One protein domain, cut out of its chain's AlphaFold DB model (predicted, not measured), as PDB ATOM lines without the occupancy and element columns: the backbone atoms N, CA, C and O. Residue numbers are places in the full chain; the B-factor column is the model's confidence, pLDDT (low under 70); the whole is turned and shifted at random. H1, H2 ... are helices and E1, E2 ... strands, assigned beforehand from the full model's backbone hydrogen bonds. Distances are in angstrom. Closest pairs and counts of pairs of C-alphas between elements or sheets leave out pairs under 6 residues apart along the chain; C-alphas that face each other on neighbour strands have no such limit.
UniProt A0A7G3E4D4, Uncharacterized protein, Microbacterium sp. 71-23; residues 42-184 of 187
ATOM      1  N   VAL A  42     148.114 134.283  99.866       95.12
ATOM      2  CA  VAL A  42     148.548 133.678 101.127       95.12
ATOM      3  C   VAL A  42     147.311 133.246 101.906       95.12
ATOM      4  O   VAL A  42     146.450 134.073 102.218       95.12
ATOM      5  N   ILE A  43     147.229 131.959 102.228       95.00
ATOM      6  CA  ILE A  43     146.140 131.367 103.011       95.00
ATOM      7  C   ILE A  43     146.658 130.784 104.328       95.00
ATOM      8  O   ILE A  43     147.824 130.388 104.447       95.00
ATOM      9  N   GLY A  44     145.786 130.765 105.330       93.94
ATOM     10  CA  GLY A  44     146.045 130.182 106.636       93.94
ATOM     11  C   GLY A  44     145.925 128.662 106.619       93.94
ATOM     12  O   GLY A  44     145.570 128.041 105.616       93.94
ATOM     13  N   VAL A  45     146.193 128.050 107.771       93.62
ATOM     14  CA  VAL A  45     146.032 126.599 107.973       93.62
ATOM     15  C   VAL A  45     144.574 126.130 107.944       93.62
ATOM     16  O   VAL A  45     144.316 124.934 107.869       93.62
ATOM     17  N   ASP A  46     143.634 127.065 108.012       91.06
ATOM     18  CA  ASP A  46     142.193 126.885 107.845       91.06
ATOM     19  C   ASP A  46     141.724 127.088 106.390       91.06
ATOM     20  O   ASP A  46     140.550 126.879 106.093       91.06
ATOM     21  N   GLY A  47     142.631 127.465 105.480       87.69
ATOM     22  CA  GLY A  47     142.341 127.734 104.069       87.69
ATOM     23  C   GLY A  47     141.704 129.093 103.800       87.69
ATOM     24  O   GLY A  47     141.448 129.433 102.642       87.69
ATOM     25  N   GLU A  48     141.506 129.897 104.843       90.25
ATOM     26  CA  GLU A  48     141.057 131.272 104.698       90.25
ATOM     27  C   GLU A  48     142.199 132.159 104.217       90.25
ATOM     28  O   GLU A  48     143.357 132.031 104.628       90.25
ATOM     29  N   THR A  49     141.875 133.093 103.331       88.06
ATOM     30  CA  THR A  49     142.864 134.035 102.818       88.06
ATOM     31  C   THR A  49     143.213 135.064 103.870       88.06
ATOM     32  O   THR A  49     142.353 135.719 104.460       88.06
ATOM     33  N   LEU A  50     144.513 135.245 104.079       91.62
ATOM     34  CA  LEU A  50     145.016 136.376 104.834       91.62
ATOM     35  C   LEU A  50     144.710 137.630 104.010       91.62
ATOM     36  O   LEU A  50     144.949 137.655 102.815       91.62
ATOM     37  N   ALA A  51     144.159 138.695 104.576       91.44
ATOM     38  CA  ALA A  51     143.925 139.888 103.759       91.44
ATOM     39  C   ALA A  51     145.272 140.488 103.290       91.44
ATOM     40  O   ALA A  51     146.219 140.523 104.085       91.44
ATOM     41  N   PRO A  52     145.385 141.016 102.058       90.75
ATOM     42  CA  PRO A  52     146.526 141.842 101.681       90.75
ATOM     43  C   PRO A  52     146.772 142.956 102.708       90.75
ATOM     44  O   PRO A  52     145.836 143.599 103.182       90.75
ATOM     45  N   GLY A  53     148.032 143.177 103.068       91.62
ATOM     46  CA  GLY A  53     148.451 144.108 104.116       91.62
ATOM     47  C   GLY A  53     148.389 143.535 105.534       91.62
ATOM     48  O   GLY A  53     148.807 144.212 106.472       91.62
ATOM     49  N   SER A  54     147.908 142.302 105.716       92.81
ATOM     50  CA  SER A  54     148.007 141.610 107.003       92.81
ATOM     51  C   SER A  54     149.455 141.253 107.342       92.81
ATOM     52  O   SER A  54     150.282 140.997 106.462       92.81
ATOM     53  N   THR A  55     149.749 141.238 108.641       94.75
ATOM     54  CA  THR A  55     151.054 140.850 109.178       94.75
ATOM     55  C   THR A  55     151.033 139.386 109.590       94.75
ATOM     56  O   THR A  55     150.202 138.988 110.408       94.75
ATOM     57  N   ALA A  56     151.990 138.616 109.086       95.88
ATOM     58  CA  ALA A  56     152.267 137.258 109.518       95.88
ATOM     59  C   ALA A  56     153.566 137.191 110.339       95.88
ATOM     60  O   ALA A  56     154.512 137.962 110.139       95.88
ATOM     61  N   GLY A  57     153.606 136.262 111.294       97.12
ATOM     62  CA  GLY A  57     154.816 135.969 112.063       97.12
ATOM     63  C   GLY A  57     155.870 135.247 111.218       97.12
ATOM     64  O   GLY A  57     155.538 134.547 110.261       97.12
ATOM     65  N   TRP A  58     157.148 135.369 111.592       96.94
ATOM     66  CA  TRP A  58     158.251 134.688 110.896       96.94
ATOM     67  C   TRP A  58     158.073 133.165 110.801       96.94
ATOM     68  O   TRP A  58     158.372 132.552 109.776       96.94
ATOM     69  N   ASP A  59     157.567 132.574 111.886       96.81
ATOM     70  CA  ASP A  59     157.371 131.134 112.052       96.81
ATOM     71  C   ASP A  59     155.926 130.678 111.788       96.81
ATOM     72  O   ASP A  59     155.587 129.523 112.059       96.81
ATOM     73  N   GLN A  60     155.068 131.567 111.278       96.81
ATOM     74  CA  GLN A  60     153.666 131.255 111.019       96.81
ATOM     75  C   GLN A  60     153.533 130.282 109.844       96.81
ATOM     76  O   GLN A  60     154.094 130.507 108.773       96.81
ATOM     77  N   ASP A  61     152.771 129.208 110.051       96.31
ATOM     78  CA  ASP A  61     152.416 128.276 108.985       96.31
ATOM     79  C   ASP A  61     151.361 128.924 108.077       96.31
ATOM     80  O   ASP A  61     150.268 129.285 108.518       96.31
ATOM     81  N   VAL A  62     151.727 129.105 106.810       96.31
ATOM     82  CA  VAL A  62     150.877 129.645 105.745       96.31
ATOM     83  C   VAL A  62     151.167 128.906 104.445       96.31
ATOM     84  O   VAL A  62     152.278 128.406 104.235       96.31
ATOM     85  N   PHE A  63     150.184 128.872 103.554       96.56
ATOM     86  CA  PHE A  63     150.302 128.229 102.249       96.56
ATOM     87  C   PHE A  63     150.040 129.220 101.121       96.56
ATOM     88  O   PHE A  63     149.414 130.262 101.316       96.56
ATOM     89  N   GLY A  64     150.533 128.883  99.933       95.62
ATOM     90  CA  GLY A  64     150.143 129.551  98.699       95.62
ATOM     91  C   GLY A  64     148.883 128.922  98.121       95.62
ATOM     92  O   GLY A  64     148.720 127.704  98.175       95.62
ATOM     93  N   SER A  65     148.029 129.738  97.516       95.31
ATOM     94  CA  SER A  65     146.908 129.279  96.694       95.31
ATOM     95  C   SER A  65     146.792 130.129  95.427       95.31
ATOM     96  O   SER A  65     147.018 131.341  95.498       95.31
ATOM     97  N   PRO A  66     146.428 129.543  94.272       93.62
ATOM     98  CA  PRO A  66     146.051 130.312  93.091       93.62
ATOM     99  C   PRO A  66     144.651 130.939  93.233       93.62
ATOM    100  O   PRO A  66     144.262 131.783  92.426       93.62
ATOM    101  N   ALA A  67     143.882 130.540  94.253       91.31
ATOM    102  CA  ALA A  67     142.555 131.061  94.552       91.31
ATOM    103  C   ALA A  67     142.596 132.054  95.720       91.31
ATOM    104  O   ALA A  67     143.349 131.900  96.679       91.31
ATOM    105  N   SER A  68     141.729 133.066  95.668       86.00
ATOM    106  CA  SER A  68     141.615 134.107  96.700       86.00
ATOM    107  C   SER A  68     140.941 133.649  98.000       86.00
ATOM    108  O   SER A  68     140.610 134.496  98.824       86.00
ATOM    109  N   SER A  69     140.616 132.362  98.108       84.31
ATOM    110  CA  SER A  69     140.181 131.606  99.289       84.31
ATOM    111  C   SER A  69     140.134 130.135  98.859       84.31
ATOM    112  O   SER A  69     139.690 129.840  97.746       84.31
ATOM    113  N   ASP A  70     140.620 129.214  99.694       89.12
ATOM    114  CA  ASP A  70     140.674 127.782  99.370       89.12
ATOM    115  C   ASP A  70     140.445 126.924 100.620       89.12
ATOM    116  O   ASP A  70     141.271 126.100 101.008       89.12
ATOM    117  N   THR A  71     139.291 127.108 101.262       92.25
ATOM    118  CA  THR A  71     138.896 126.383 102.487       92.25
ATOM    119  C   THR A  71     138.748 124.870 102.290       92.25
ATOM    120  O   THR A  71     138.613 124.123 103.255       92.25
ATOM    121  N   THR A  72     138.709 124.404 101.039       92.00
ATOM    122  CA  THR A  72     138.639 122.983 100.673       92.00
ATOM    123  C   THR A  72     139.977 122.409 100.228       92.00
ATOM    124  O   THR A  72     140.043 121.203  99.988       92.00
ATOM    125  N   PHE A  73     141.022 123.237 100.122       91.62
ATOM    126  CA  PHE A  73     142.358 122.846  99.675       91.62
ATOM    127  C   PHE A  73     142.330 122.044  98.371       91.62
ATOM    128  O   PHE A  73     142.872 120.942  98.281       91.62
ATOM    129  N   SER A  74     141.629 122.572  97.372       93.75
ATOM    130  CA  SER A  74     141.336 121.855  96.127       93.75
ATOM    131  C   SER A  74     141.873 122.547  94.879       93.75
ATOM    132  O   SER A  74     141.604 122.077  93.774       93.75
ATOM    133  N   HIS A  75     142.613 123.645  95.031       94.31
ATOM    134  CA  HIS A  75     143.121 124.436  93.914       94.31
ATOM    135  C   HIS A  75     144.653 124.343  93.841       94.31
ATOM    136  O   HIS A  75     145.352 125.153  94.452       94.31
ATOM    137  N   PRO A  76     145.212 123.350  93.125       95.44
ATOM    138  CA  PRO A  76     146.654 123.258  92.939       95.44
ATOM    139  C   PRO A  76     147.161 124.318  91.951       95.44
ATOM    140  O   PRO A  76     146.454 124.716  91.024       95.44
ATOM    141  N   PHE A  77     148.423 124.719  92.103       96.31
ATOM    142  CA  PHE A  77     149.156 125.399  91.037       96.31
ATOM    143  C   PHE A  77     149.477 124.382  89.945       96.31
ATOM    144  O   PHE A  77     150.187 123.404  90.202       96.31
ATOM    145  N   ALA A  78     148.943 124.592  88.743       95.69
ATOM    146  CA  ALA A  78     149.166 123.696  87.619       95.69
ATOM    147  C   ALA A  78     150.646 123.718  87.211       95.69
ATOM    148  O   ALA A  78     151.220 124.781  86.999       95.69
ATOM    149  N   ALA A  79     151.263 122.543  87.071       94.88
ATOM    150  CA  ALA A  79     152.641 122.472  86.603       94.88
ATOM    151  C   ALA A  79     152.706 122.768  85.090       94.88
ATOM    152  O   ALA A  79     152.028 122.086  84.311       94.88
ATOM    153  N   PRO A  80     153.527 123.735  84.642       95.00
ATOM    154  CA  PRO A  80     153.689 124.019  83.226       95.00
ATOM    155  C   PRO A  80     154.401 122.862  82.515       95.00
ATOM    156  O   PRO A  80     155.157 122.086  83.107       95.00
ATOM    157  N   ALA A  81     154.177 122.752  81.205       94.31
ATOM    158  CA  ALA A  81     154.801 121.713  80.396       94.31
ATOM    159  C   ALA A  81     156.336 121.771  80.498       94.31
ATOM    160  O   ALA A  81     156.946 122.823  80.322       94.31
ATOM    161  N   GLY A  82     156.956 120.617  80.754       93.69
ATOM    162  CA  GLY A  82     158.408 120.499  80.915       93.69
ATOM    163  C   GLY A  82     158.917 120.720  82.342       93.69
ATOM    164  O   GLY A  82     160.099 120.483  82.583       93.69
ATOM    165  N   ALA A  83     158.055 121.106  83.291       95.94
ATOM    166  CA  ALA A  83     158.429 121.157  84.699       95.94
ATOM    167  C   ALA A  83     158.689 119.749  85.244       95.94
ATOM    168  O   ALA A  83     157.870 118.841  85.098       95.94
ATOM    169  N   THR A  84     159.834 119.574  85.896       95.19
ATOM    170  CA  THR A  84     160.227 118.313  86.540       95.19
ATOM    171  C   THR A  84     160.377 118.448  88.048       95.19
ATOM    172  O   THR A  84     160.402 117.443  88.753       95.19
ATOM    173  N   SER A  85     160.495 119.675  88.556       95.81
ATOM    174  CA  SER A  85     160.557 119.967  89.988       95.81
ATOM    175  C   SER A  85     159.976 121.343  90.290       95.81
ATOM    176  O   SER A  85     159.883 122.184  89.397       95.81
ATOM    177  N   ALA A  86     159.571 121.565  91.537       97.62
ATOM    178  CA  ALA A  86     159.124 122.866  92.009       97.62
ATOM    179  C   ALA A  86     159.889 123.254  93.276       97.62
ATOM    180  O   ALA A  86     160.422 122.403  93.988       97.62
ATOM    181  N   ALA A  87     159.933 124.544  93.574       97.94
ATOM    182  CA  ALA A  87     160.473 125.051  94.824       97.94
ATOM    183  C   ALA A  87     159.644 126.234  95.299       97.94
ATOM    184  O   ALA A  87     159.267 127.079  94.493       97.94
ATOM    185  N   THR A  88     159.410 126.336  96.605       98.38
ATOM    186  CA  THR A  88     159.129 127.645  97.184       98.38
ATOM    187  C   THR A  88     160.421 128.435  97.305       98.38
ATOM    188  O   THR A  88     161.498 127.861  97.502       98.38
ATOM    189  N   PHE A  89     160.338 129.751  97.165       98.38
ATOM    190  CA  PHE A  89     161.506 130.621  97.192       98.38
ATOM    191  C   PHE A  89     161.216 131.938  97.903       98.38
ATOM    192  O   PHE A  89     160.079 132.406  97.954       98.38
ATOM    193  N   LEU A  90     162.286 132.538  98.415       98.56
ATOM    194  CA  LEU A  90     162.358 133.928  98.831       98.56
ATOM    195  C   LEU A  90     163.516 134.580  98.072       98.56
ATOM    196  O   LEU A  90     164.655 134.116  98.181       98.56
ATOM    197  N   SER A  91     163.239 135.640  97.319       97.94
ATOM    198  CA  SER A  91     164.230 136.333  96.487       97.94
ATOM    199  C   SER A  91     164.124 137.850  96.618       97.94
ATOM    200  O   SER A  91     163.063 138.353  97.007       97.94
ATOM    201  N   PRO A  92     165.166 138.608  96.232       96.88
ATOM    202  CA  PRO A  92     164.989 140.017  95.913       96.88
ATOM    203  C   PRO A  92     163.926 140.173  94.817       96.88
ATOM    204  O   PRO A  92     163.716 139.266  94.000       96.88
ATOM    205  N   ARG A  93     163.241 141.320  94.804       94.31
ATOM    206  CA  ARG A  93     162.274 141.626  93.744       94.31
ATOM    207  C   ARG A  93     162.998 141.803  92.410       94.31
ATOM    208  O   ARG A  93     164.002 142.509  92.358       94.31
ATOM    209  N   GLY A  94     162.473 141.194  91.351       93.06
ATOM    210  CA  GLY A  94     163.077 141.177  90.014       93.06
ATOM    211  C   GLY A  94     164.025 140.000  89.756       93.06
ATOM    212  O   GLY A  94     164.413 139.783  88.609       93.06
ATOM    213  N   ASP A  95     164.356 139.216  90.787       95.69
ATOM    214  CA  ASP A  95     165.239 138.046  90.710       95.69
ATOM    215  C   ASP A  95     164.486 136.708  90.848       95.69
ATOM    216  O   ASP A  95     165.084 135.652  91.067       95.69
ATOM    217  N   GLU A  96     163.160 136.712  90.694       95.56
ATOM    218  CA  GLU A  96     162.308 135.536  90.920       95.56
ATOM    219  C   GLU A  96     162.676 134.368  89.995       95.56
ATOM    220  O   GLU A  96     162.632 133.210  90.401       95.56
ATOM    221  N   ARG A  97     163.122 134.657  88.766       95.88
ATOM    222  CA  ARG A  97     163.543 133.645  87.778       95.88
ATOM    223  C   ARG A  97     165.019 133.255  87.854       95.88
ATOM    224  O   ARG A  97     165.486 132.495  87.005       95.88
ATOM    225  N   THR A  98     165.747 133.738  88.858       96.00
ATOM    226  CA  THR A  98     167.192 133.531  88.996       96.00
ATOM    227  C   THR A  98     167.492 132.758  90.286       96.00
ATOM    228  O   THR A  98     167.801 133.373  91.306       96.00
ATOM    229  N   PRO A  99     167.464 131.406  90.283       95.94
ATOM    230  CA  PRO A  99     167.676 130.608  91.496       95.94
ATOM    231  C   PRO A  99     168.978 130.897  92.243       95.94
ATOM    232  O   PRO A  99     169.035 130.803  93.467       95.94
ATOM    233  N   SER A 100     170.033 131.284  91.525       95.75
ATOM    234  CA  SER A 100     171.313 131.675  92.122       95.75
ATOM    235  C   SER A 100     171.255 132.996  92.900       95.75
ATOM    236  O   SER A 100     172.147 133.244  93.705       95.75
ATOM    237  N   ALA A 101     170.233 133.826  92.690       96.50
ATOM    238  CA  ALA A 101     170.010 135.079  93.410       96.50
ATOM    239  C   ALA A 101     169.022 134.931  94.580       96.50
ATOM    240  O   ALA A 101     168.878 135.852  95.382       96.50
ATOM    241  N   TRP A 102     168.356 133.781  94.720       98.19
ATOM    242  CA  TRP A 102     167.417 133.555  95.817       98.19
ATOM    243  C   TRP A 102     168.129 133.579  97.171       98.19
ATOM    244  O   TRP A 102     169.243 133.069  97.331       98.19
ATOM    245  N   ASN A 103     167.469 134.150  98.176       98.62
ATOM    246  CA  ASN A 103     167.965 134.178  99.547       98.62
ATOM    247  C   ASN A 103     167.750 132.824 100.232       98.62
ATOM    248  O   ASN A 103     168.610 132.361 100.985       98.62
ATOM    249  N   ALA A 104     166.609 132.180  99.979       98.56
ATOM    250  CA  ALA A 104     166.280 130.865 100.514       98.56
ATOM    251  C   ALA A 104     165.263 130.131  99.630       98.56
ATOM    252  O   ALA A 104     164.498 130.763  98.902       98.56
ATOM    253  N   SER A 105     165.227 128.804  99.730       98.25
ATOM    254  CA  SER A 105     164.253 127.963  99.032       98.25
ATOM    255  C   SER A 105     163.850 126.715  99.821       98.25
ATOM    256  O   SER A 105     164.519 126.296 100.773       98.25
ATOM    257  N   GLY A 106     162.726 126.120  99.425       97.31
ATOM    258  CA  GLY A 106     162.215 124.843  99.914       97.31
ATOM    259  C   GLY A 106     161.756 123.979  98.742       97.31
ATOM    260  O   GLY A 106     160.821 124.337  98.035       97.31
ATOM    261  N   TRP A 107     162.423 122.849  98.509       95.25
ATOM    262  CA  TRP A 107     162.121 121.981  97.369       95.25
ATOM    263  C   TRP A 107     160.809 121.223  97.552       95.25
ATOM    264  O   TRP A 107     160.524 120.691  98.626       95.25
ATOM    265  N   LEU A 108     160.040 121.149  96.471       93.38
ATOM    266  CA  LEU A 108     158.742 120.503  96.395       93.38
ATOM    267  C   LEU A 108     158.766 119.408  95.326       93.38
ATOM    268  O   LEU A 108     159.400 119.532  94.276       93.38
ATOM    269  N   GLY A 109     158.025 118.333  95.585       86.44
ATOM    270  CA  GLY A 109     157.645 117.400  94.531       86.44
ATOM    271  C   GLY A 109     156.550 118.001  93.651       86.44
ATOM    272  O   GLY A 109     155.749 118.805  94.122       86.44
ATOM    273  N   ILE A 110     156.498 117.577  92.392       91.00
ATOM    274  CA  ILE A 110     155.383 117.859  91.480       91.00
ATOM    275  C   ILE A 110     154.594 116.565  91.278       91.00
ATOM    276  O   ILE A 110     155.190 115.500  91.097       91.00
ATOM    277  N   THR A 111     153.265 116.649  91.292       88.81
ATOM    278  CA  THR A 111     152.376 115.561  90.857       88.81
ATOM    279  C   THR A 111     151.781 115.879  89.483       88.81
ATOM    280  O   THR A 111     151.968 116.975  88.955       88.81
ATOM    281  N   SER A 112     151.041 114.939  88.885       85.12
ATOM    282  CA  SER A 112     150.318 115.197  87.627       85.12
ATOM    283  C   SER A 112     149.343 116.371  87.719       85.12
ATOM    284  O   SER A 112     149.094 117.029  86.714       85.12
ATOM    285  N   ASP A 113     148.825 116.633  88.919       85.44
ATOM    286  CA  ASP A 113     147.845 117.687  89.184       85.44
ATOM    287  C   ASP A 113     148.524 119.006  89.600       85.44
ATOM    288  O   ASP A 113     147.848 120.002  89.844       85.44
ATOM    289  N   GLY A 114     149.863 119.027  89.659       93.81
ATOM    290  CA  GLY A 114     150.668 120.190  90.010       93.81
ATOM    291  C   GLY A 114     151.142 120.190  91.462       93.81
ATOM    292  O   GLY A 114     151.572 119.162  91.993       93.81
ATOM    293  N   VAL A 115     151.124 121.366  92.092       96.62
ATOM    294  CA  VAL A 115     151.525 121.552  93.492       96.62
ATOM    295  C   VAL A 115     150.348 122.077  94.298       96.62
ATOM    296  O   VAL A 115     149.870 123.190  94.086       96.62
ATOM    297  N   LEU A 116     149.912 121.269  95.261       95.19
ATOM    298  CA  LEU A 116     148.864 121.625  96.206       95.19
ATOM    299  C   LEU A 116     149.488 122.162  97.500       95.19
ATOM    300  O   LEU A 116     150.354 121.507  98.076       95.19
ATOM    301  N   LEU A 117     149.031 123.334  97.954       93.50
ATOM    302  CA  LEU A 117     149.459 123.984  99.201       93.50
ATOM    303  C   LEU A 117     150.986 124.103  99.369       93.50
ATOM    304  O   LEU A 117     151.545 123.587 100.344       93.50
ATOM    305  N   PRO A 118     151.695 124.794  98.455       96.44
ATOM    306  CA  PRO A 118     153.102 125.103  98.679       96.44
ATOM    307  C   PRO A 118     153.273 125.839 100.015       96.44
ATOM    308  O   PRO A 118     152.582 126.820 100.291       96.44
ATOM    309  N   ASN A 119     154.195 125.359 100.852       95.69
ATOM    310  CA  ASN A 119     154.461 125.951 102.160       95.69
ATOM    311  C   ASN A 119     155.198 127.289 102.007       95.69
ATOM    312  O   ASN A 119     156.347 127.317 101.562       95.69
ATOM    313  N   LEU A 120     154.547 128.381 102.413       96.94
ATOM    314  CA  LEU A 120     155.089 129.740 102.365       96.94
ATOM    315  C   LEU A 120     155.594 130.236 103.726       96.94
ATOM    316  O   LEU A 120     155.950 131.405 103.864       96.94
ATOM    317  N   LYS A 121     155.671 129.365 104.737       97.00
ATOM    318  CA  LYS A 121     156.362 129.675 105.990       97.00
ATOM    319  C   LYS A 121     157.822 129.997 105.703       97.00
ATOM    320  O   LYS A 121     158.620 129.100 105.428       97.00
ATOM    321  N   ILE A 122     158.186 131.272 105.828       97.69
ATOM    322  CA  ILE A 122     159.526 131.746 105.471       97.69
ATOM    323  C   ILE A 122     160.600 131.019 106.284       97.69
ATOM    324  O   ILE A 122     161.611 130.607 105.723       97.69
ATOM    325  N   SER A 123     160.389 130.776 107.582       96.94
ATOM    326  CA  SER A 123     161.360 130.019 108.387       96.94
ATOM    327  C   SER A 123     161.504 128.544 107.991       96.94
ATOM    328  O   SER A 123     162.509 127.920 108.333       96.94
ATOM    329  N   GLY A 124     160.541 128.006 107.239       95.62
ATOM    330  CA  GLY A 124     160.526 126.652 106.693       95.62
ATOM    331  C   GLY A 124     161.283 126.493 105.370       95.62
ATOM    332  O   GLY A 124     161.421 125.366 104.902       95.62
ATOM    333  N   LEU A 125     161.805 127.574 104.777       97.56
ATOM    334  CA  LEU A 125     162.693 127.494 103.612       97.56
ATOM    335  C   LEU A 125     164.077 127.002 104.066       97.56
ATOM    336  O   LEU A 125     164.916 127.768 104.546       97.56
ATOM    337  N   THR A 126     164.291 125.688 103.987       95.56
ATOM    338  CA  THR A 126     165.438 124.994 104.602       95.56
ATOM    339  C   THR A 126     166.733 125.065 103.798       95.56
ATOM    340  O   THR A 126     167.798 124.766 104.341       95.56
ATOM    341  N   THR A 127     166.676 125.467 102.529       97.38
ATOM    342  CA  THR A 127     167.860 125.624 101.678       97.38
ATOM    343  C   THR A 127     168.280 127.087 101.675       97.38
ATOM    344  O   THR A 127     167.538 127.951 101.215       97.38
ATOM    345  N   ALA A 128     169.474 127.384 102.189       97.25
ATOM    346  CA  ALA A 128     170.063 128.708 102.023       97.25
ATOM    347  C   ALA A 128     170.483 128.892 100.557       97.25
ATOM    348  O   ALA A 128     171.175 128.035 100.005       97.25
ATOM    349  N   GLY A 129     170.051 129.988  99.935       95.19
ATOM    350  CA  GLY A 129     170.483 130.362  98.592       95.19
ATOM    351  C   GLY A 129     171.750 131.218  98.619       95.19
ATOM    352  O   GLY A 129     172.390 131.365  99.662       95.19
ATOM    353  N   SER A 130     172.111 131.801  97.479       94.75
ATOM    354  CA  SER A 130     173.328 132.619  97.339       94.75
ATOM    355  C   SER A 130     173.053 134.125  97.245       94.75
ATOM    356  O   SER A 130     173.998 134.897  97.092       94.75
ATOM    357  N   GLY A 131     171.790 134.555  97.355       94.75
ATOM    358  CA  GLY A 131     171.429 135.971  97.453       94.75
ATOM    359  C   GLY A 131     171.989 136.645  98.714       94.75
ATOM    360  O   GLY A 131     172.283 135.973  99.705       94.75
ATOM    361  N   ASP A 132     172.117 137.977  98.700       94.62
ATOM    362  CA  ASP A 132     172.487 138.772  99.881       94.62
ATOM    363  C   ASP A 132     171.227 139.385 100.520       94.62
ATOM    364  O   ASP A 132     170.565 140.207  99.885       94.62
ATOM    365  N   PRO A 133     170.867 139.031 101.764       97.44
ATOM    366  CA  PRO A 133     171.561 138.117 102.671       97.44
ATOM    367  C   PRO A 133     171.170 136.646 102.438       97.44
ATOM    368  O   PRO A 133     170.025 136.344 102.103       97.44
ATOM    369  N   SER A 134     172.102 135.716 102.662       98.00
ATOM    370  CA  SER A 134     171.877 134.283 102.418       98.00
ATOM    371  C   SER A 134     171.185 133.603 103.603       98.00
ATOM    372  O   SER A 134     171.638 133.681 104.749       98.00
ATOM    373  N   GLY A 135     170.092 132.897 103.315       98.19
ATOM    374  CA  GLY A 135     169.315 132.125 104.275       98.19
ATOM    375  C   GLY A 135     168.290 132.945 105.060       98.19
ATOM    376  O   GLY A 135     168.450 134.135 105.343       98.19
ATOM    377  N   THR A 136     167.230 132.265 105.488       97.94
ATOM    378  CA  THR A 136     166.056 132.867 106.142       97.94
ATOM    379  C   THR A 136     166.433 133.669 107.388       97.94
ATOM    380  O   THR A 136     165.997 134.801 107.558       97.94
ATOM    381  N   ARG A 137     167.318 133.149 108.245       97.94
ATOM    382  CA  ARG A 137     167.741 133.843 109.476       97.94
ATOM    383  C   ARG A 137     168.469 135.160 109.206       97.94
ATOM    384  O   ARG A 137     168.383 136.064 110.033       97.94
ATOM    385  N   ALA A 138     169.212 135.254 108.104       98.00
ATOM    386  CA  ALA A 138     169.928 136.471 107.743       98.00
ATOM    387  C   ALA A 138     168.971 137.500 107.126       98.00
ATOM    388  O   ALA A 138     169.028 138.675 107.487       98.00
ATOM    389  N   VAL A 139     168.022 137.042 106.304       98.50
ATOM    390  CA  VAL A 139     166.907 137.864 105.809       98.50
ATOM    391  C   VAL A 139     166.078 138.419 106.970       98.50
ATOM    392  O   VAL A 139     165.852 139.621 107.019       98.50
ATOM    393  N   ALA A 140     165.718 137.599 107.959       98.38
ATOM    394  CA  ALA A 140     164.962 138.024 109.144       98.38
ATOM    395  C   ALA A 140     165.631 139.190 109.896       98.38
ATOM    396  O   ALA A 140     164.972 140.113 110.364       98.38
ATOM    397  N   ARG A 141     166.967 139.170 109.991       98.38
ATOM    398  CA  ARG A 141     167.750 140.217 110.669       98.38
ATOM    399  C   ARG A 141     167.893 141.482 109.841       98.38
ATOM    400  O   ARG A 141     167.953 142.565 110.409       98.38
ATOM    401  N   ARG A 142     168.003 141.351 108.517       98.31
ATOM    402  CA  ARG A 142     168.160 142.506 107.625       98.31
ATOM    403  C   ARG A 142     166.821 143.176 107.316       98.31
ATOM    404  O   ARG A 142     166.780 144.395 107.189       98.31
ATOM    405  N   GLY A 143     165.749 142.397 107.206       98.00
ATOM    406  CA  GLY A 143     164.471 142.846 106.668       98.00
ATOM    407  C   GLY A 143     164.568 143.255 105.199       98.00
ATOM    408  O   GLY A 143     165.531 142.913 104.503       98.00
ATOM    409  N   GLY A 144     163.549 143.977 104.736       97.44
ATOM    410  CA  GLY A 144     163.474 144.533 103.387       97.44
ATOM    411  C   GLY A 144     162.347 143.949 102.543       97.44
ATOM    412  O   GLY A 144     161.497 143.206 103.034       97.44
ATOM    413  N   ASP A 145     162.353 144.309 101.266       97.00
ATOM    414  CA  ASP A 145     161.331 143.921 100.302       97.00
ATOM    415  C   ASP A 145     161.787 142.728  99.461       97.00
ATOM    416  O   ASP A 145     162.865 142.743  98.868       97.00
ATOM    417  N   TYR A 146     160.938 141.707  99.399       97.31
ATOM    418  CA  TYR A 146     161.226 140.445  98.725       97.31
ATOM    419  C   TYR A 146     160.012 139.981  97.920       97.31
ATOM    420  O   TYR A 146     158.906 140.522  98.048       97.31
ATOM    421  N   SER A 147     160.237 138.946  97.125       97.00
ATOM    422  CA  SER A 147     159.204 138.125  96.510       97.00
ATOM    423  C   SER A 147     159.186 136.761  97.192       97.00
ATOM    424  O   SER A 147     160.241 136.176  97.448       97.00
ATOM    425  N   LEU A 148     157.989 136.277  97.520       97.62
ATOM    426  CA  LEU A 148     157.746 134.975  98.138       97.62
ATOM    427  C   LEU A 148     156.771 134.201  97.259       97.62
ATOM    428  O   LEU A 148     155.681 134.693  96.958       97.62
ATOM    429  N   GLY A 149     157.147 132.994  96.852       97.06
ATOM    430  CA  GLY A 149     156.298 132.236  95.945       97.06
ATOM    431  C   GLY A 149     156.786 130.839  95.630       97.06
ATOM    432  O   GLY A 149     157.588 130.269  96.369       97.06
ATOM    433  N   ILE A 150     156.264 130.302  94.532       97.94
ATOM    434  CA  ILE A 150     156.600 129.008  93.949       97.94
ATOM    435  C   ILE A 150     157.218 129.207  92.564       97.94
ATOM    436  O   ILE A 150     156.775 130.039  91.775       97.94
ATOM    437  N   ALA A 151     158.250 128.431  92.266       97.62
ATOM    438  CA  ALA A 151     158.855 128.333  90.953       97.62
ATOM    439  C   ALA A 151     158.756 126.893  90.447       97.62
ATOM    440  O   ALA A 151     159.008 125.951  91.199       97.62
ATOM    441  N   PHE A 152     158.439 126.734  89.167       97.56
ATOM    442  CA  PHE A 152     158.502 125.468  88.445       97.56
ATOM    443  C   PHE A 152     159.778 125.430  87.608       97.56
ATOM    444  O   PHE A 152     160.073 126.377  86.877       97.56
ATOM    445  N   LEU A 153     160.541 124.344  87.719       96.62
ATOM    446  CA  LEU A 153     161.861 124.204  87.118       96.62
ATOM    447  C   LEU A 153     161.915 123.009  86.166       96.62
ATOM    448  O   LEU A 153     161.292 121.971  86.412       96.62
ATOM    449  N   ASP A 154     162.697 123.157  85.102       95.94
ATOM    450  CA  ASP A 154     163.011 122.079  84.168       95.94
ATOM    451  C   ASP A 154     164.018 121.072  84.764       95.94
ATOM    452  O   ASP A 154     164.517 121.226  85.884       95.94
ATOM    453  N   ALA A 155     164.356 120.041  83.983       95.00
ATOM    454  CA  ALA A 155     165.304 119.001  84.388       95.00
ATOM    455  C   ALA A 155     166.729 119.519  84.666       95.00
ATOM    456  O   ALA A 155     167.521 118.818  85.293       95.00
ATOM    457  N   ASN A 156     167.061 120.725  84.200       95.19
ATOM    458  CA  ASN A 156     168.356 121.372  84.388       95.19
ATOM    459  C   ASN A 156     168.342 122.379  85.551       95.19
ATOM    460  O   ASN A 156     169.369 122.998  85.829       95.19
ATOM    461  N   GLY A 157     167.199 122.561  86.222       92.38
ATOM    462  CA  GLY A 157     167.021 123.562  87.269       92.38
ATOM    463  C   GLY A 157     166.817 124.985  86.740       92.38
ATOM    464  O   GLY A 157     166.955 125.939  87.505       92.38
ATOM    465  N   ALA A 158     166.502 125.158  85.455       95.38
ATOM    466  CA  ALA A 158     166.104 126.448  84.906       95.38
ATOM    467  C   ALA A 158     164.634 126.729  85.236       95.38
ATOM    468  O   ALA A 158     163.780 125.852  85.115       95.38
ATOM    469  N   VAL A 159     164.332 127.963  85.641       96.69
ATOM    470  CA  VAL A 159     162.969 128.373  86.000       96.69
ATOM    471  C   VAL A 159     162.122 128.543  84.740       96.69
ATOM    472  O   VAL A 159     162.392 129.408  83.907       96.69
ATOM    473  N   ILE A 160     161.070 127.735  84.630       95.56
ATOM    474  CA  ILE A 160     160.072 127.802  83.557       95.56
ATOM    475  C   ILE A 160     159.009 128.835  83.915       95.56
ATOM    476  O   ILE A 160     158.650 129.664  83.080       95.56
ATOM    477  N   GLU A 161     158.541 128.820  85.164       95.44
ATOM    478  CA  GLU A 161     157.440 129.649  85.655       95.44
ATOM    479  C   GLU A 161     157.639 130.041  87.118       95.44
ATOM    480  O   GLU A 161     158.250 129.296  87.884       95.44
ATOM    481  N   THR A 162     157.125 131.214  87.488       96.44
ATOM    482  CA  THR A 162     157.113 131.727  88.859       96.44
ATOM    483  C   THR A 162     155.754 132.325  89.165       96.44
ATOM    484  O   THR A 162     155.335 133.253  88.465       96.44
ATOM    485  N   ASP A 163     155.148 131.866  90.253       96.06
ATOM    486  CA  ASP A 163     153.952 132.456  90.841       96.06
ATOM    487  C   ASP A 163     154.306 132.975  92.226       96.06
ATOM    488  O   ASP A 163     154.796 132.225  93.073       96.06
ATOM    489  N   PHE A 164     154.126 134.267  92.465       95.81
ATOM    490  CA  PHE A 164     154.619 134.894  93.680       95.81
ATOM    491  C   PHE A 164     153.813 136.116  94.091       95.81
ATOM    492  O   PHE A 164     153.085 136.734  93.315       95.81
ATOM    493  N   THR A 165     153.993 136.475  95.356       94.56
ATOM    494  CA  THR A 165     153.513 137.723  95.925       94.56
ATOM    495  C   THR A 165     154.689 138.548  96.427       94.56
ATOM    496  O   THR A 165     155.737 138.022  96.805       94.56
ATOM    497  N   SER A 166     154.505 139.862  96.466       94.62
ATOM    498  CA  SER A 166     155.445 140.757  97.129       94.62
ATOM    499  C   SER A 166     155.239 140.711  98.641       94.62
ATOM    500  O   SER A 166     154.106 140.758  99.130       94.62
ATOM    501  N   VAL A 167     156.346 140.649  99.379       96.56
ATOM    502  CA  VAL A 167     156.369 140.733 100.841       96.56
ATOM    503  C   VAL A 167     157.313 141.838 101.300       96.56
ATOM    504  O   VAL A 167     158.275 142.180 100.608       96.56
ATOM    505  N   SER A 168     157.024 142.406 102.466       97.69
ATOM    506  CA  SER A 168     157.892 143.348 103.166       97.69
ATOM    507  C   SER A 168     158.176 142.810 104.561       97.69
ATOM    508  O   SER A 168     157.258 142.591 105.359       97.69
ATOM    509  N   ILE A 169     159.448 142.539 104.834       98.44
ATOM    510  CA  ILE A 169     159.929 141.902 106.055       98.44
ATOM    511  C   ILE A 169     160.382 142.979 107.036       98.44
ATOM    512  O   ILE A 169     161.292 143.763 106.759       98.44
ATOM    513  N   THR A 170     159.788 142.959 108.226       98.44
ATOM    514  CA  THR A 170     160.221 143.765 109.367       98.44
ATOM    515  C   THR A 170     161.359 143.054 110.085       98.44
ATOM    516  O   THR A 170     161.171 141.973 110.648       98.44
ATOM    517  N   ALA A 171     162.532 143.685 110.062       97.75
ATOM    518  CA  ALA A 171     163.757 143.174 110.660       97.75
ATOM    519  C   ALA A 171     163.647 142.962 112.179       97.75
ATOM    520  O   ALA A 171     163.041 143.772 112.886       97.75
ATOM    521  N   ASN A 172     164.305 141.921 112.693       98.19
ATOM    522  CA  ASN A 172     164.494 141.727 114.129       98.19
ATOM    523  C   ASN A 172     165.825 141.020 114.453       98.19
ATOM    524  O   ASN A 172     166.209 140.040 113.808       98.19
ATOM    525  N   ASP A 173     166.508 141.463 115.513       96.44
ATOM    526  CA  ASP A 173     167.725 140.813 116.025       96.44
ATOM    527  C   ASP A 173     167.473 139.393 116.549       96.44
ATOM    528  O   ASP A 173     168.386 138.565 116.604       96.44
ATOM    529  N   ASN A 174     166.243 139.070 116.929       96.44
ATOM    530  CA  ASN A 174     165.793 137.701 117.095       96.44
ATOM    531  C   ASN A 174     164.993 137.279 115.849       96.44
ATOM    532  O   ASN A 174     163.840 137.688 115.724       96.44
ATOM    533  N   PRO A 175     165.544 136.433 114.950       94.44
ATOM    534  CA  PRO A 175     164.886 136.045 113.703       94.44
ATOM    535  C   PRO A 175     163.435 135.584 113.872       94.44
ATOM    536  O   PRO A 175     162.575 136.044 113.132       94.44
ATOM    537  N   SER A 176     163.145 134.767 114.890       95.12
ATOM    538  CA  SER A 176     161.793 134.258 115.178       95.12
ATOM    539  C   SER A 176     160.790 135.331 115.618       95.12
ATOM    540  O   SER A 176     159.588 135.095 115.603       95.12
ATOM    541  N   SER A 177     161.261 136.515 116.015       97.00
ATOM    542  CA  SER A 177     160.424 137.675 116.343       97.00
ATOM    543  C   SER A 177     160.246 138.635 115.163       97.00
ATOM    544  O   SER A 177     159.632 139.689 115.322       97.00
ATOM    545  N   SER A 178     160.789 138.299 113.990       97.69
ATOM    546  CA  SER A 178     160.535 139.055 112.764       97.69
ATOM    547  C   SER A 178     159.091 138.853 112.315       97.69
ATOM    548  O   SER A 178     158.405 137.904 112.705       97.69
ATOM    549  N   SER A 179     158.617 139.756 111.474       98.00
ATOM    550  CA  SER A 179     157.293 139.648 110.869       98.00
ATOM    551  C   SER A 179     157.360 140.094 109.426       98.00
ATOM    552  O   SER A 179     158.345 140.695 108.993       98.00
ATOM    553  N   TRP A 180     156.326 139.782 108.665       97.56
ATOM    554  CA  TRP A 180     156.237 140.193 107.279       97.56
ATOM    555  C   TRP A 180     154.803 140.535 106.928       97.56
ATOM    556  O   TRP A 180     153.855 139.986 107.483       97.56
ATOM    557  N   THR A 181     154.658 141.484 106.018       96.62
ATOM    558  CA  THR A 181     153.381 141.836 105.402       96.62
ATOM    559  C   THR A 181     153.443 141.461 103.940       96.62
ATOM    560  O   THR A 181     154.523 141.462 103.348       96.62
ATOM    561  N   TRP A 182     152.306 141.133 103.350       93.31
ATOM    562  CA  TRP A 182     152.234 140.851 101.925       93.31
ATOM    563  C   TRP A 182     151.278 141.805 101.236       93.31
ATOM    564  O   TRP A 182     150.291 142.244 101.820       93.31
ATOM    565  N   SER A 183     151.577 142.150  99.992       87.94
ATOM    566  CA  SER A 183     150.718 142.982  99.153       87.94
ATOM    567  C   SER A 183     150.018 142.114  98.123       87.94
ATOM    568  O   SER A 183     150.638 141.180  97.630       87.94
ATOM    569  N   ALA A 184     148.776 142.444  97.761       72.12
ATOM    570  CA  ALA A 184     148.033 141.706  96.742       72.12
ATOM    571  C   ALA A 184     148.888 141.503  95.474       72.12
ATOM    572  O   ALA A 184     149.629 142.427  95.113       72.12
TER     573      ALA A 184
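This is residues 42 to 184 of the 187 residues of an uncharacterized protein of Microbacterium sp. 71-23 (UniProt A0A7G3E4D4). With little regular structure, this domain is a curled, strongly twisted sheet, part of a barrel, with residues 118 to 122 of a long link across its hollow side and short H1 beside its strands. Its order is E1 E7 E6 E5 E3 E4, antiparallel. The 143 printed residues, under half in named elements, hold seven strands and one helix, E1 E2 E3 E4 H1 E5 E6 E7: mostly strand, compact, radius of gyration of the C-alphas 14.1 A, spans 42 by 34 by 22 A.

E1, residues 55 to 57, is antiparallel to E7, residues 179 to 183; N 56 and O 180 are 2.8 A apart. E2, residues 63 to 65, pairs with no named strand. E3, residues 85 to 92, and E4, residues 104 to 108, form a hairpin; N 88 and O 106 are 2.8 A apart. H1, residues 136 to 142, is on the sheet at a height of 7.3 A, over none of its strands; its O i to N i+4 pairs are within hydrogen-bond range. E5, residues 144 to 153, E6, residues 159 to 170, and E7 form a meander, each strand antiparallel to the one before.

C-alpha 55 is at (151.054, 140.850, 109.178), C-alpha 183 at (150.718, 142.982, 99.153). E6 spans 28.1 A.

The printed part has no cut. Links E2 to E3, E3 to E4 and E4 to H1 are long. No printed residue is under 70.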